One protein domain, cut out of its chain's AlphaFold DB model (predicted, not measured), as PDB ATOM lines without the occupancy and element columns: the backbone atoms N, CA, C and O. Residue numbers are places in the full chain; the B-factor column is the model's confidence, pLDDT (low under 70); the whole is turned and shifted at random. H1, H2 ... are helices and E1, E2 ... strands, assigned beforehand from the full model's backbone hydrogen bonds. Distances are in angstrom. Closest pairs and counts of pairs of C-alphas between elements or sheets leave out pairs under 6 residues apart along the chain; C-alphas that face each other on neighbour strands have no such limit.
ATOM      1  N   GLY A 398     -32.703 -25.988  -4.261       61.28
ATOM      2  CA  GLY A 398     -31.651 -26.969  -3.990       61.28
ATOM      3  C   GLY A 398     -30.482 -26.994  -4.989       61.28
ATOM      4  O   GLY A 398     -29.429 -27.507  -4.631       61.28
ATOM      5  N   SER A 399     -30.601 -26.471  -6.214       69.44
ATOM      6  CA  SER A 399     -29.479 -26.465  -7.182       69.44
ATOM      7  C   SER A 399     -28.719 -25.139  -7.225       69.44
ATOM      8  O   SER A 399     -27.539 -25.119  -7.579       69.44
ATOM      9  N   LEU A 400     -29.399 -24.043  -6.882       75.88
ATOM     10  CA  LEU A 400     -28.917 -22.679  -7.047       75.88
ATOM     11  C   LEU A 400     -27.761 -22.380  -6.089       75.88
ATOM     12  O   LEU A 400     -27.948 -22.423  -4.878       75.88
ATOM     13  N   ARG A 401     -26.588 -22.045  -6.638       82.19
ATOM     14  CA  ARG A 401     -25.404 -21.609  -5.875       82.19
ATOM     15  C   ARG A 401     -25.135 -20.122  -6.008       82.19
ATOM     16  O   ARG A 401     -24.706 -19.489  -5.055       82.19
ATOM     17  N   VAL A 402     -25.399 -19.554  -7.178       82.69
ATOM     18  CA  VAL A 402     -25.153 -18.137  -7.440       82.69
ATOM     19  C   VAL A 402     -26.380 -17.516  -8.079       82.69
ATOM     20  O   VAL A 402     -26.851 -17.982  -9.118       82.69
ATOM     21  N   PHE A 403     -26.853 -16.441  -7.466       83.25
ATOM     22  CA  PHE A 403     -27.854 -15.549  -8.020       83.25
ATOM     23  C   PHE A 403     -27.247 -14.154  -8.132       83.25
ATOM     24  O   PHE A 403     -26.801 -13.593  -7.130       83.25
ATOM     25  N   SER A 404     -27.247 -13.592  -9.336       79.06
ATOM     26  CA  SER A 404     -26.944 -12.184  -9.544       79.06
ATOM     27  C   SER A 404     -28.028 -11.494 -10.361       79.06
ATOM     28  O   SER A 404     -28.632 -12.078 -11.263       79.06
ATOM     29  N   ALA A 405     -28.294 -10.231 -10.050       73.94
ATOM     30  CA  ALA A 405     -29.238  -9.437 -10.815       73.94
ATOM     31  C   ALA A 405     -28.762  -7.994 -10.996       73.94
ATOM     32  O   ALA A 405     -28.219  -7.399 -10.073       73.94
ATOM     33  N   GLN A 406     -28.984  -7.405 -12.171       67.81
ATOM     34  CA  GLN A 406     -28.792  -5.981 -12.420       67.81
ATOM     35  C   GLN A 406     -30.140  -5.278 -12.535       67.81
ATOM     36  O   GLN A 406     -31.000  -5.674 -13.315       67.81
ATOM     37  N   TYR A 407     -30.301  -4.213 -11.758       62.66
ATOM     38  CA  TYR A 407     -31.522  -3.420 -11.669       62.66
ATOM     39  C   TYR A 407     -31.360  -2.061 -12.372       62.66
ATOM     40  O   TYR A 407     -30.361  -1.364 -12.136       62.66
ATOM     41  N   GLN A 408     -32.332  -1.663 -13.207       57.31
ATOM     42  CA  GLN A 408     -32.451  -0.306 -13.757       57.31
ATOM     43  C   GLN A 408     -33.576   0.459 -13.055       57.31
ATOM     44  O   GLN A 408     -34.598  -0.082 -12.663       57.31
ATOM     45  N   ALA A 409     -33.418   1.765 -12.870       50.31
ATOM     46  CA  ALA A 409     -34.383   2.527 -12.072       50.31
ATOM     47  C   ALA A 409     -35.709   2.844 -12.756       50.31
ATOM     48  O   ALA A 409     -36.656   3.266 -12.096       50.31
ATOM     49  N   THR A 410     -35.777   2.645 -14.066       50.12
ATOM     50  CA  THR A 410     -37.033   2.660 -14.814       50.12
ATOM     51  C   THR A 410     -37.958   1.501 -14.429       50.12
ATOM     52  O   THR A 410     -39.145   1.569 -14.735       50.12
ATOM     53  N   ASP A 411     -37.448   0.496 -13.708       48.91
ATOM     54  CA  ASP A 411     -38.134  -0.767 -13.400       48.91
ATOM     55  C   ASP A 411     -39.063  -0.667 -12.165       48.91
ATOM     56  O   ASP A 411     -39.770  -1.613 -11.816       48.91
ATOM     57  N   GLY A 412     -39.127   0.503 -11.511       50.72
ATOM     58  CA  GLY A 412     -40.079   0.794 -10.434       50.72
ATOM     59  C   GLY A 412     -39.701   0.218  -9.062       50.72
ATOM     60  O   GLY A 412     -38.897   0.820  -8.348       50.72
ATOM     61  N   VAL A 413     -40.357  -0.876  -8.648       49.97
ATOM     62  CA  VAL A 413     -40.181  -1.568  -7.352       49.97
ATOM     63  C   VAL A 413     -39.642  -2.967  -7.619       49.97
ATOM     64  O   VAL A 413     -40.211  -3.695  -8.433       49.97
ATOM     65  N   MET A 414     -38.584  -3.368  -6.904       51.72
ATOM     66  CA  MET A 414     -38.093  -4.739  -7.007       51.72
ATOM     67  C   MET A 414     -39.165  -5.723  -6.499       51.72
ATOM     68  O   MET A 414     -39.687  -5.541  -5.397       51.72
ATOM     69  N   PRO A 415     -39.498  -6.764  -7.269       52.88
ATOM     70  CA  PRO A 415     -40.470  -7.776  -6.863       52.88
ATOM     71  C   PRO A 415     -39.966  -8.594  -5.672       52.88
ATOM     72  O   PRO A 415     -38.762  -8.805  -5.546       52.88
ATOM     73  N   TYR A 416     -40.888  -9.109  -4.850       57.12
ATOM     74  CA  TYR A 416     -40.539  -9.993  -3.738       57.12
ATOM     75  C   TYR A 416     -39.868 -11.284  -4.228       57.12
ATOM     76  O   TYR A 416     -40.482 -12.066  -4.956       57.12
ATOM     77  N   LEU A 417     -38.632 -11.524  -3.795       64.62
ATOM     78  CA  LEU A 417     -37.860 -12.719  -4.115       64.62
ATOM     79  C   LEU A 417     -37.745 -13.648  -2.896       64.62
ATOM     80  O   LEU A 417     -36.927 -13.430  -2.003       64.62
ATOM     81  N   ASP A 418     -38.534 -14.718  -2.857       65.81
ATOM     82  CA  ASP A 418     -38.412 -15.735  -1.809       65.81
ATOM     83  C   ASP A 418     -37.313 -16.759  -2.140       65.81
ATOM     84  O   ASP A 418     -37.546 -17.740  -2.852       65.81
ATOM     85  N   LEU A 419     -36.127 -16.592  -1.553       71.62
ATOM     86  CA  LEU A 419     -35.026 -17.558  -1.619       71.62
ATOM     87  C   LEU A 419     -34.897 -18.391  -0.336       71.62
ATOM     88  O   LEU A 419     -33.918 -19.106  -0.175       71.62
ATOM     89  N   ALA A 420     -35.885 -18.388   0.563       66.94
ATOM     90  CA  ALA A 420     -35.739 -18.988   1.890       66.94
ATOM     91  C   ALA A 420     -35.490 -20.508   1.897       66.94
ATOM     92  O   ALA A 420     -35.033 -21.034   2.899       66.94
ATOM     93  N   SER A 421     -35.762 -21.235   0.810       66.75
ATOM     94  CA  SER A 421     -35.400 -22.661   0.694       66.75
ATOM     95  C   SER A 421     -34.129 -22.914  -0.127       66.75
ATOM     96  O   SER A 421     -33.826 -24.066  -0.441       66.75
ATOM     97  N   ALA A 422     -33.368 -21.863  -0.464       71.94
ATOM     98  CA  ALA A 422     -32.129 -21.935  -1.241       71.94
ATOM     99  C   ALA A 422     -30.924 -22.306  -0.381       71.94
ATOM    100  O   ALA A 422     -29.965 -21.551  -0.258       71.94
ATOM    101  N   ALA A 423     -30.977 -23.491   0.227       75.25
ATOM    102  CA  ALA A 423     -29.975 -23.938   1.193       75.25
ATOM    103  C   ALA A 423     -28.545 -23.979   0.618       75.25
ATOM    104  O   ALA A 423     -27.589 -23.808   1.372       75.25
ATOM    105  N   ASN A 424     -28.402 -24.168  -0.699       82.19
ATOM    106  CA  ASN A 424     -27.120 -24.233  -1.408       82.19
ATOM    107  C   ASN A 424     -26.679 -22.896  -2.026       82.19
ATOM    108  O   ASN A 424     -25.649 -22.867  -2.695       82.19
ATOM    109  N   LEU A 425     -27.434 -21.812  -1.823       83.94
ATOM    110  CA  LEU A 425     -27.072 -20.492  -2.328       83.94
ATOM    111  C   LEU A 425     -25.834 -19.989  -1.582       83.94
ATOM    112  O   LEU A 425     -25.893 -19.792  -0.377       83.94
ATOM    113  N   GLU A 426     -24.740 -19.787  -2.312       89.88
ATOM    114  CA  GLU A 426     -23.440 -19.305  -1.829       89.88
ATOM    115  C   GLU A 426     -23.288 -17.799  -2.061       89.88
ATOM    116  O   GLU A 426     -22.747 -17.078  -1.225       89.88
ATOM    117  N   THR A 427     -23.792 -17.300  -3.191       87.44
ATOM    118  CA  THR A 427     -23.679 -15.889  -3.573       87.44
ATOM    119  C   THR A 427     -25.027 -15.320  -3.979       87.44
ATOM    120  O   THR A 427     -25.684 -15.837  -4.887       87.44
ATOM    121  N   PHE A 428     -25.397 -14.208  -3.352       86.44
ATOM    122  CA  PHE A 428     -26.541 -13.386  -3.712       86.44
ATOM    123  C   PHE A 428     -26.065 -11.962  -3.988       86.44
ATOM    124  O   PHE A 428     -25.622 -11.270  -3.076       86.44
ATOM    125  N   SER A 429     -26.133 -11.524  -5.243       83.88
ATOM    126  CA  SER A 429     -25.711 -10.181  -5.642       83.88
ATOM    127  C   SER A 429     -26.829  -9.464  -6.386       83.88
ATOM    128  O   SER A 429     -27.435  -9.995  -7.314       83.88
ATOM    129  N   ILE A 430     -27.120  -8.234  -5.997       77.19
ATOM    130  CA  ILE A 430     -27.928  -7.315  -6.781       77.19
ATOM    131  C   ILE A 430     -27.047  -6.093  -7.041       77.19
ATOM    132  O   ILE A 430     -26.450  -5.523  -6.134       77.19
ATOM    133  N   ALA A 431     -26.946  -5.683  -8.297       70.38
ATOM    134  CA  ALA A 431     -26.142  -4.549  -8.722       70.38
ATOM    135  C   ALA A 431     -27.002  -3.533  -9.477       70.38
ATOM    136  O   ALA A 431     -28.023  -3.856 -10.082       70.38
ATOM    137  N   ARG A 432     -26.584  -2.269  -9.466       64.75
ATOM    138  CA  ARG A 432     -27.249  -1.191 -10.207       64.75
ATOM    139  C   ARG A 432     -26.659  -1.048 -11.610       64.75
ATOM    140  O   ARG A 432     -25.440  -1.046 -11.774       64.75
ATOM    141  N   ARG A 433     -27.510  -0.816 -12.615       58.06
ATOM    142  CA  ARG A 433     -27.096  -0.517 -13.996       58.06
ATOM    143  C   ARG A 433     -27.310   0.973 -14.329       58.06
ATOM    144  O   ARG A 433     -28.435   1.459 -14.325       58.06
ATOM    145  N   GLY A 434     -26.224   1.697 -14.636       53.34
ATOM    146  CA  GLY A 434     -26.247   3.067 -15.190       53.34
ATOM    147  C   GLY A 434     -25.936   4.225 -14.218       53.34
ATOM    148  O   GLY A 434     -26.179   4.151 -13.014       53.34
ATOM    149  N   ALA A 435     -25.403   5.327 -14.770       42.41
ATOM    150  CA  ALA A 435     -24.837   6.460 -14.020       42.41
ATOM    151  C   ALA A 435     -25.867   7.470 -13.463       42.41
ATOM    152  O   ALA A 435     -25.604   8.092 -12.440       42.41
ATOM    153  N   ASN A 436     -27.056   7.605 -14.065       39.31
ATOM    154  CA  ASN A 436     -27.995   8.699 -13.761       39.31
ATOM    155  C   ASN A 436     -29.385   8.189 -13.362       39.31
ATOM    156  O   ASN A 436     -30.318   8.206 -14.157       39.31
ATOM    157  N   VAL A 437     -29.523   7.752 -12.114       40.16
ATOM    158  CA  VAL A 437     -30.822   7.467 -11.497       40.16
ATOM    159  C   VAL A 437     -30.990   8.429 -10.338       40.16
ATOM    160  O   VAL A 437     -30.203   8.390  -9.395       40.16
ATOM    161  N   THR A 438     -32.006   9.281 -10.413       40.56
ATOM    162  CA  THR A 438     -32.301  10.315  -9.412       40.56
ATOM    163  C   THR A 438     -33.426   9.936  -8.449       40.56
ATOM    164  O   THR A 438     -33.621  10.627  -7.455       40.56
ATOM    165  N   THR A 439     -34.132   8.830  -8.689       42.09
ATOM    166  CA  THR A 439     -35.178   8.310  -7.797       42.09
ATOM    167  C   THR A 439     -35.147   6.790  -7.799       42.09
ATOM    168  O   THR A 439     -35.332   6.163  -8.839       42.09
ATOM    169  N   LEU A 440     -34.895   6.208  -6.633       43.44
ATOM    170  CA  LEU A 440     -34.956   4.771  -6.403       43.44
ATOM    171  C   LEU A 440     -36.340   4.417  -5.841       43.44
ATOM    172  O   LEU A 440     -36.847   5.112  -4.961       43.44
ATOM    173  N   GLY A 441     -36.955   3.341  -6.338       45.06
ATOM    174  CA  GLY A 441     -38.018   2.655  -5.601       45.06
ATOM    175  C   GLY A 441     -37.399   1.869  -4.439       45.06
ATOM    176  O   GLY A 441     -36.274   1.382  -4.573       45.06
ATOM    177  N   PRO A 442     -38.065   1.768  -3.278       43.72
ATOM    178  CA  PRO A 442     -37.428   1.230  -2.085       43.72
ATOM    179  C   PRO A 442     -37.210  -0.288  -2.207       43.72
ATOM    180  O   PRO A 442     -38.159  -1.056  -2.366       43.72
ATOM    181  N   LEU A 443     -35.954  -0.726  -2.069       50.19
ATOM    182  CA  LEU A 443     -35.599  -2.117  -1.778       50.19
ATOM    183  C   LEU A 443     -35.900  -2.377  -0.294       50.19
ATOM    184  O   LEU A 443     -35.027  -2.294   0.562       50.19
ATOM    185  N   THR A 444     -37.179  -2.573   0.029       48.50
ATOM    186  CA  THR A 444     -37.622  -2.827   1.410       48.50
ATOM    187  C   THR A 444     -37.359  -4.278   1.830       48.50
ATOM    188  O   THR A 444     -37.191  -5.165   0.997       48.50
ATOM    189  N   ASN A 445     -37.439  -4.551   3.134       46.00
ATOM    190  CA  ASN A 445     -37.547  -5.899   3.714       46.00
ATOM    191  C   ASN A 445     -38.785  -6.704   3.237       46.00
ATOM    192  O   ASN A 445     -38.951  -7.860   3.612       46.00
ATOM    193  N   GLN A 446     -39.648  -6.110   2.406       48.47
ATOM    194  CA  GLN A 446     -40.730  -6.779   1.679       48.47
ATOM    195  C   GLN A 446     -40.292  -7.221   0.264       48.47
ATOM    196  O   GLN A 446     -41.131  -7.655  -0.518       48.47
ATOM    197  N   GLY A 447     -39.007  -7.068  -0.092       56.56
ATOM    198  CA  GLY A 447     -38.466  -7.297  -1.437       56.56
ATOM    199  C   GLY A 447     -37.720  -8.621  -1.639       56.56
ATOM    200  O   GLY A 447     -37.638  -9.090  -2.764       56.56
ATOM    201  N   TYR A 448     -37.200  -9.275  -0.599       62.69
ATOM    202  CA  TYR A 448     -36.605 -10.616  -0.712       62.69
ATOM    203  C   TYR A 448     -36.540 -11.319   0.651       62.69
ATOM    204  O   TYR A 448     -36.624 -10.670   1.692       62.69
ATOM    205  N   SER A 449     -36.387 -12.645   0.661       69.25
ATOM    206  CA  SER A 449     -36.156 -13.449   1.868       69.25
ATOM    207  C   SER A 449     -34.960 -14.379   1.680       69.25
ATOM    208  O   SER A 449     -34.970 -15.224   0.787       69.25
ATOM    209  N   LEU A 450     -33.949 -14.232   2.546       72.69
ATOM    210  CA  LEU A 450     -32.729 -15.055   2.575       72.69
ATOM    211  C   LEU A 450     -32.664 -15.984   3.802       72.69
ATOM    212  O   LEU A 450     -31.687 -16.703   3.972       72.69
ATOM    213  N   ALA A 451     -33.702 -16.007   4.647       68.88
ATOM    214  CA  ALA A 451     -33.659 -16.567   6.004       68.88
ATOM    215  C   ALA A 451     -33.344 -18.076   6.114       68.88
ATOM    216  O   ALA A 451     -33.054 -18.553   7.206       68.88
ATOM    217  N   GLY A 452     -33.397 -18.842   5.020       70.75
ATOM    218  CA  GLY A 452     -32.968 -20.249   5.003       70.75
ATOM    219  C   GLY A 452     -31.847 -20.552   4.003       70.75
ATOM    220  O   GLY A 452     -31.633 -21.711   3.649       70.75
ATOM    221  N   CYS A 453     -31.106 -19.530   3.562       80.00
ATOM    222  CA  CYS A 453     -29.900 -19.692   2.749       80.00
ATOM    223  C   CYS A 453     -28.699 -20.024   3.650       80.00
ATOM    224  O   CYS A 453     -27.863 -19.173   3.942       80.00
ATOM    225  N   THR A 454     -28.619 -21.264   4.136       81.25
ATOM    226  CA  THR A 454     -27.601 -21.665   5.124       81.25
ATOM    227  C   THR A 454     -26.170 -21.665   4.588       81.25
ATOM    228  O   THR A 454     -25.246 -21.561   5.387       81.25
ATOM    229  N   SER A 455     -25.969 -21.774   3.271       86.75
ATOM    230  CA  SER A 455     -24.637 -21.768   2.636       86.75
ATOM    231  C   SER A 455     -24.202 -20.388   2.137       86.75
ATOM    232  O   SER A 455     -23.194 -20.293   1.444       86.75
ATOM    233  N   LEU A 456     -24.954 -19.328   2.452       88.19
ATOM    234  CA  LEU A 456     -24.751 -18.002   1.872       88.19
ATOM    235  C   LEU A 456     -23.513 -17.331   2.461       88.19
ATOM    236  O   LEU A 456     -23.558 -16.855   3.591       88.19
ATOM    237  N   THR A 457     -22.429 -17.282   1.685       92.31
ATOM    238  CA  THR A 457     -21.148 -16.678   2.082       92.31
ATOM    239  C   THR A 457     -21.013 -15.240   1.617       92.31
ATOM    240  O   THR A 457     -20.296 -14.455   2.236       92.31
ATOM    241  N   THR A 458     -21.687 -14.867   0.530       90.44
ATOM    242  CA  THR A 458     -21.535 -13.547  -0.087       90.44
ATOM    243  C   THR A 458     -22.884 -12.916  -0.382       90.44
ATOM    244  O   THR A 458     -23.699 -13.476  -1.118       90.44
ATOM    245  N   VAL A 459     -23.090 -11.719   0.166       87.81
ATOM    246  CA  VAL A 459     -24.249 -10.870  -0.097       87.81
ATOM    247  C   VAL A 459     -23.774  -9.511  -0.589       87.81
ATOM    248  O   VAL A 459     -23.047  -8.809   0.110       87.81
ATOM    249  N   GLU A 460     -24.212  -9.122  -1.780       86.56
ATOM    250  CA  GLU A 460     -23.962  -7.797  -2.347       86.56
ATOM    251  C   GLU A 460     -25.293  -7.146  -2.709       86.56
ATOM    252  O   GLU A 460     -26.071  -7.717  -3.469       86.56
ATOM    253  N   LEU A 461     -25.596  -5.973  -2.157       77.50
ATOM    254  CA  LEU A 461     -26.904  -5.347  -2.343       77.50
ATOM    255  C   LEU A 461     -26.793  -3.844  -2.576       77.50
ATOM    256  O   LEU A 461     -26.023  -3.168  -1.883       77.50
ATOM    257  N   PRO A 462     -27.608  -3.276  -3.482       69.56
ATOM    258  CA  PRO A 462     -27.881  -1.861  -3.472       69.56
ATOM    259  C   PRO A 462     -28.924  -1.568  -2.380       69.56
ATOM    260  O   PRO A 462     -29.818  -2.380  -2.144       69.56
ATOM    261  N   PHE A 463     -28.874  -0.411  -1.720       62.22
ATOM    262  CA  PHE A 463     -29.886  -0.038  -0.726       62.22
ATOM    263  C   PHE A 463     -30.312   1.431  -0.801       62.22
ATOM    264  O   PHE A 463     -29.559   2.322  -1.200       62.22
ATOM    265  N   GLN A 464     -31.551   1.664  -0.364       55.91
ATOM    266  CA  GLN A 464     -32.129   2.966  -0.032       55.91
ATOM    267  C   GLN A 464     -33.000   2.782   1.202       55.91
ATOM    268  O   GLN A 464     -33.973   2.033   1.138       55.91
ATOM    269  N   HIS A 465     -32.679   3.466   2.301       55.06
ATOM    270  CA  HIS A 465     -33.499   3.441   3.519       55.06
ATOM    271  C   HIS A 465     -33.736   2.034   4.092       55.06
ATOM    272  O   HIS A 465     -34.844   1.698   4.515       55.06
ATOM    273  N   LEU A 466     -32.697   1.197   4.113       62.44
ATOM    274  CA  LEU A 466     -32.789  -0.106   4.754       62.44
ATOM    275  C   LEU A 466     -32.848   0.091   6.277       62.44
ATOM    276  O   LEU A 466     -31.875   0.525   6.887       62.44
ATOM    277  N   THR A 467     -34.017  -0.157   6.870       60.81
ATOM    278  CA  THR A 467     -34.276   0.112   8.295       60.81
ATOM    279  C   THR A 467     -33.800  -1.006   9.214       60.81
ATOM    280  O   THR A 467     -33.438  -0.734  10.354       60.81
ATOM    281  N   THR A 468     -33.815  -2.248   8.724       64.19
ATOM    282  CA  THR A 468     -33.418  -3.453   9.460       64.19
ATOM    283  C   THR A 468     -32.715  -4.418   8.502       64.19
ATOM    284  O   THR A 468     -33.269  -4.767   7.460       64.19
ATOM    285  N   PHE A 469     -31.493  -4.821   8.847       75.31
ATOM    286  CA  PHE A 469     -30.769  -5.954   8.267       75.31
ATOM    287  C   PHE A 469     -30.201  -6.746   9.429       75.31
ATOM    288  O   PHE A 469     -29.528  -6.159  10.274       75.31
ATOM    289  N   ASP A 470     -30.468  -8.044   9.470       79.69
ATOM    290  CA  ASP A 470     -29.861  -8.919  10.463       79.69
ATOM    291  C   ASP A 470     -28.904  -9.895   9.761       79.69
ATOM    292  O   ASP A 470     -29.344 -10.941   9.274       79.69
ATOM    293  N   PRO A 471     -27.607  -9.559   9.653       83.19
ATOM    294  CA  PRO A 471     -26.610 -10.459   9.085       83.19
ATOM    295  C   PRO A 471     -26.379 -11.707   9.953       83.19
ATOM    296  O   PRO A 471     -25.934 -12.721   9.422       83.19
ATOM    297  N   PHE A 472     -26.735 -11.702  11.246       82.81
ATOM    298  CA  PHE A 472     -26.616 -12.886  12.108       82.81
ATOM    299  C   PHE A 472     -27.624 -13.982  11.748       82.81
ATOM    300  O   PHE A 472     -27.411 -15.152  12.068       82.81
ATOM    301  N   ALA A 473     -28.694 -13.635  11.028       82.81
ATOM    302  CA  ALA A 473     -29.619 -14.610  10.460       82.81
ATOM    303  C   ALA A 473     -28.988 -15.453   9.330       82.81
ATOM    304  O   ALA A 473     -29.596 -16.428   8.885       82.81
ATOM    305  N   LEU A 474     -27.786 -15.096   8.861       85.56
ATOM    306  CA  LEU A 474     -27.051 -15.773   7.796       85.56
ATOM    307  C   LEU A 474     -25.790 -16.441   8.381       85.56
ATOM    308  O   LEU A 474     -24.738 -15.810   8.469       85.56
ATOM    309  N   PRO A 475     -25.861 -17.725   8.787       82.56
ATOM    310  CA  PRO A 475     -24.836 -18.352   9.628       82.56
ATOM    311  C   PRO A 475     -23.478 -18.548   8.940       82.56
ATOM    312  O   PRO A 475     -22.473 -18.700   9.629       82.56
ATOM    313  N   SER A 476     -23.451 -18.563   7.605       90.00
ATOM    314  CA  SER A 476     -22.231 -18.752   6.807       90.00
ATOM    315  C   SER A 476     -21.751 -17.462   6.142       90.00
ATOM    316  O   SER A 476     -20.869 -17.529   5.293       90.00
ATOM    317  N   LEU A 477     -22.334 -16.305   6.478       90.88
ATOM    318  CA  LEU A 477     -21.998 -15.041   5.827       90.88
ATOM    319  C   LEU A 477     -20.543 -14.657   6.126       90.88
ATOM    320  O   LEU A 477     -20.148 -14.554   7.284       90.88
ATOM    321  N   GLU A 478     -19.767 -14.404   5.074       93.25
ATOM    322  CA  GLU A 478     -18.361 -13.985   5.157       93.25
ATOM    323  C   GLU A 478     -18.148 -12.594   4.555       93.25
ATOM    324  O   GLU A 478     -17.317 -11.823   5.033       93.25
ATOM    325  N   VAL A 479     -18.893 -12.261   3.497       92.75
ATOM    326  CA  VAL A 479     -18.751 -11.016   2.740       92.75
ATOM    327  C   VAL A 479     -20.105 -10.333   2.616       92.75
ATOM    328  O   VAL A 479     -21.039 -10.888   2.037       92.75
ATOM    329  N   LEU A 480     -20.178  -9.101   3.114       89.31
ATOM    330  CA  LEU A 480     -21.341  -8.233   3.003       89.31
ATOM    331  C   LEU A 480     -20.939  -6.917   2.333       89.31
ATOM    332  O   LEU A 480     -20.172  -6.128   2.889       89.31
ATOM    333  N   VAL A 481     -21.467  -6.674   1.137       86.88
ATOM    334  CA  VAL A 481     -21.265  -5.430   0.388       86.88
ATOM    335  C   VAL A 481     -22.598  -4.713   0.265       86.88
ATOM    336  O   VAL A 481     -23.529  -5.209  -0.363       86.88
ATOM    337  N   LEU A 482     -22.694  -3.521   0.842       81.00
ATOM    338  CA  LEU A 482     -23.882  -2.681   0.768       81.00
ATOM    339  C   LEU A 482     -23.521  -1.390   0.023       81.00
ATOM    340  O   LEU A 482     -22.591  -0.680   0.406       81.00
ATOM    341  N   THR A 483     -24.261  -1.082  -1.045       73.19
ATOM    342  CA  THR A 483     -24.016   0.077  -1.926       73.19
ATOM    343  C   THR A 483     -25.238   1.008  -1.989       73.19
ATOM    344  O   THR A 483     -26.320   0.581  -2.379       73.19
ATOM    345  N   GLY A 484     -25.126   2.290  -1.633       68.44
ATOM    346  CA  GLY A 484     -26.226   3.260  -1.755       68.44
ATOM    347  C   GLY A 484     -26.366   4.262  -0.602       68.44
ATOM    348  O   GLY A 484     -25.487   4.423   0.234       68.44
ATOM    349  N   ASN A 485     -27.506   4.964  -0.564       61.72
ATOM    350  CA  ASN A 485     -27.738   6.165   0.262       61.72
ATOM    351  C   ASN A 485     -28.758   5.923   1.397       61.72
ATOM    352  O   ASN A 485     -29.750   5.219   1.194       61.72
ATOM    353  N   PRO A 486     -28.591   6.613   2.541       58.84
ATOM    354  CA  PRO A 486     -27.922   6.095   3.731       58.84
ATOM    355  C   PRO A 486     -28.683   4.939   4.404       58.84
ATOM    356  O   PRO A 486     -29.920   4.899   4.418       58.84
ATOM    357  N   LEU A 487     -27.918   4.006   4.979       67.00
ATOM    358  CA  LEU A 487     -28.408   3.035   5.961       67.00
ATOM    359  C   LEU A 487     -28.954   3.805   7.167       67.00
ATOM    360  O   LEU A 487     -28.463   4.887   7.488       67.00
ATOM    361  N   THR A 488     -29.979   3.275   7.835       72.50
ATOM    362  CA  THR A 488     -30.340   3.830   9.144       72.50
ATOM    363  C   THR A 488     -29.212   3.557  10.135       72.50
ATOM    364  O   THR A 488     -28.568   2.510  10.051       72.50
ATOM    365  N   ASP A 489     -29.021   4.446  11.115       78.75
ATOM    366  CA  ASP A 489     -28.027   4.256  12.186       78.75
ATOM    367  C   ASP A 489     -28.164   2.876  12.851       78.75
ATOM    368  O   ASP A 489     -27.178   2.229  13.185       78.75
ATOM    369  N   GLN A 490     -29.404   2.389  12.981       78.69
ATOM    370  CA  GLN A 490     -29.706   1.070  13.527       78.69
ATOM    371  C   GLN A 490     -29.188  -0.074  12.640       78.69
ATOM    372  O   GLN A 490     -28.531  -0.976  13.147       78.69
ATOM    373  N   ALA A 491     -29.468  -0.053  11.333       76.25
ATOM    374  CA  ALA A 491     -29.023  -1.109  10.424       76.25
ATOM    375  C   ALA A 491     -27.501  -1.090  10.234       76.25
ATOM    376  O   ALA A 491     -26.878  -2.148  10.153       76.25
ATOM    377  N   GLN A 492     -26.904   0.105  10.203       84.12
ATOM    378  CA  GLN A 492     -25.457   0.261  10.157       84.12
ATOM    379  C   GLN A 492     -24.802  -0.326  11.412       84.12
ATOM    380  O   GLN A 492     -23.904  -1.154  11.278       84.12
ATOM    381  N   ALA A 493     -25.296   0.022  12.608       86.12
ATOM    382  CA  ALA A 493     -24.759  -0.495  13.864       86.12
ATOM    383  C   ALA A 493     -24.807  -2.030  13.926       86.12
ATOM    384  O   ALA A 493     -23.810  -2.655  14.270       86.12
ATOM    385  N   THR A 494     -25.921  -2.649  13.519       86.62
ATOM    386  CA  THR A 494     -26.036  -4.117  13.484       86.62
ATOM    387  C   THR A 494     -25.059  -4.762  12.489       86.62
ATOM    388  O   THR A 494     -24.489  -5.811  12.783       86.62
ATOM    389  N   CYS A 495     -24.820  -4.151  11.322       87.25
ATOM    390  CA  CYS A 495     -23.853  -4.674  10.347       87.25
ATOM    391  C   CYS A 495     -22.402  -4.542  10.833       87.25
ATOM    392  O   CYS A 495     -21.599  -5.451  10.631       87.25
ATOM    393  N   GLU A 496     -22.064  -3.414  11.458       90.94
ATOM    394  CA  GLU A 496     -20.735  -3.173  12.028       90.94
ATOM    395  C   GLU A 496     -20.449  -4.112  13.209       90.94
ATOM    396  O   GLU A 496     -19.363  -4.688  13.279       90.94
ATOM    397  N   GLU A 497     -21.435  -4.327  14.087       92.31
ATOM    398  CA  GLU A 497     -21.362  -5.285  15.199       92.31
ATOM    399  C   GLU A 497     -21.107  -6.706  14.689       92.31
ATOM    400  O   GLU A 497     -20.165  -7.367  15.126       92.31
ATOM    401  N   TRP A 498     -21.860  -7.148  13.679       93.44
ATOM    402  CA  TRP A 498     -21.633  -8.440  13.037       93.44
ATOM    403  C   TRP A 498     -20.217  -8.594  12.476       93.44
ATOM    404  O   TRP A 498     -19.574  -9.620  12.715       93.44
ATOM    405  N   ALA A 499     -19.706  -7.590  11.759       91.69
ATOM    406  CA  ALA A 499     -18.361  -7.641  11.186       91.69
ATOM    407  C   ALA A 499     -17.289  -7.747  12.283       91.69
ATOM    408  O   ALA A 499     -16.309  -8.482  12.139       91.69
ATOM    409  N   GLN A 500     -17.498  -7.052  13.404       92.56
ATOM    410  CA  GLN A 500     -16.605  -7.095  14.555       92.56
ATOM    411  C   GLN A 500     -16.628  -8.455  15.269       92.56
ATOM    412  O   GLN A 500     -15.566  -8.956  15.641       92.56
ATOM    413  N   GLU A 501     -17.804  -9.047  15.473       92.25
ATOM    414  CA  GLU A 501     -17.949 -10.306  16.217       92.25
ATOM    415  C   GLU A 501     -17.540 -11.539  15.407       92.25
ATOM    416  O   GLU A 501     -16.955 -12.477  15.952       92.25
ATOM    417  N   THR A 502     -17.829 -11.546  14.107       89.62
ATOM    418  CA  THR A 502     -17.600 -12.712  13.238       89.62
ATOM    419  C   THR A 502     -16.265 -12.664  12.497       89.62
ATOM    420  O   THR A 502     -15.789 -13.694  12.022       89.62
ATOM    421  N   GLY A 503     -15.645 -11.483  12.389       89.50
ATOM    422  CA  GLY A 503     -14.491 -11.258  11.515       89.50
ATOM    423  C   GLY A 503     -14.851 -11.198  10.025       89.50
ATOM    424  O   GLY A 503     -13.949 -11.256   9.186       89.50
ATOM    425  N   GLY A 504     -16.143 -11.101   9.693       89.19
ATOM    426  CA  GLY A 504     -16.644 -10.950   8.331       89.19
ATOM    427  C   GLY A 504     -16.200  -9.642   7.667       89.19
ATOM    428  O   GLY A 504     -15.966  -8.619   8.312       89.19
ATOM    429  N   SER A 505     -16.086  -9.666   6.340       93.69
ATOM    430  CA  SER A 505     -15.723  -8.502   5.534       93.69
ATOM    431  C   SER A 505     -16.956  -7.653   5.232       93.69
ATOM    432  O   SER A 505     -17.783  -8.031   4.401       93.69
ATOM    433  N   LEU A 506     -17.035  -6.471   5.843       90.06
ATOM    434  CA  LEU A 506     -18.058  -5.465   5.561       90.06
ATOM    435  C   LEU A 506     -17.512  -4.365   4.642       90.06
ATOM    436  O   LEU A 506     -16.510  -3.721   4.951       90.06
ATOM    437  N   SER A 507     -18.207  -4.108   3.534       87.81
ATOM    438  CA  SER A 507     -17.968  -2.952   2.671       87.81
ATOM    439  C   SER A 507     -19.232  -2.106   2.571       87.81
ATOM    440  O   SER A 507     -20.269  -2.578   2.109       87.81
ATOM    441  N   LEU A 508     -19.132  -0.849   3.004       80.81
ATOM    442  CA  LEU A 508     -20.180   0.157   2.866       80.81
ATOM    443  C   LEU A 508     -19.710   1.196   1.845       80.81
ATOM    444  O   LEU A 508     -18.704   1.870   2.063       80.81
ATOM    445  N   ALA A 509     -20.422   1.317   0.729       70.44
ATOM    446  CA  ALA A 509     -20.156   2.326  -0.291       70.44
ATOM    447  C   ALA A 509     -21.399   3.198  -0.500       70.44
ATOM    448  O   ALA A 509     -22.509   2.678  -0.597       70.44
ATOM    449  N   LEU A 510     -21.205   4.518  -0.558       61.41
ATOM    450  CA  LEU A 510     -22.260   5.498  -0.847       61.41
ATOM    451  C   LEU A 510     -22.556   5.600  -2.347       61.41
ATOM    452  O   LEU A 510     -21.580   5.581  -3.136       61.41
TER     453      LEU A 510
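What this domain is: This is residues 398 to 510 of the 510 residues of a protein of Adlercreutzia muris (UniProt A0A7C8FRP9). With little regular structure, 45 of 113 printed residues in named elements, the chain winds in stacked turns: five strands form one parallel wall, and long links and one helix, H1, return over one face. Chain order is E1 E2 E3 E4 H1 E5, sheet order E1 E2 E3 E4 E5, class mixed. It is compact, radius of gyration of the C-alphas 13.6 A, spanning 35 by 33 by 22 A.

Where its parts are: E1, residues 402 to 407, begins at C-alpha 402 (-25.153, -18.137, -7.440). E2 is 427 to 432, E3 458 to 464 (19.6 A), E4 479 to 485 (19.5 A), H1 489 to 502 (19.9 A). E5, 505 to 509, ends at C-alpha 509 (-20.156, 2.326, -0.291).

How they stand to each other: Neighbour strands have, within hydrogen-bond range, N 405 and O 429, 2.9 A; N 430 and O 460, 2.8 A; N 461 and O 481, 2.8 A; N 482 and O 507, 2.9 A. H1, every O i to N i+4 pair within range, is on the twisted sheet, height 10.0 A, over E5; their closest C-alphas, Ala 499 and Leu 506, are 6.0 A apart. E4, H1 and E5 make a strand-helix-strand unit, parallel strands joined through a helix, with a right-handed crossover; helix and sheet are two layers.

The domain as a whole: The printed part has no cut. Links E1 to E2, E2 to E3 and E3 to E4 are long. pLDDT is under 70 in 48 residues, among them 432 to 449.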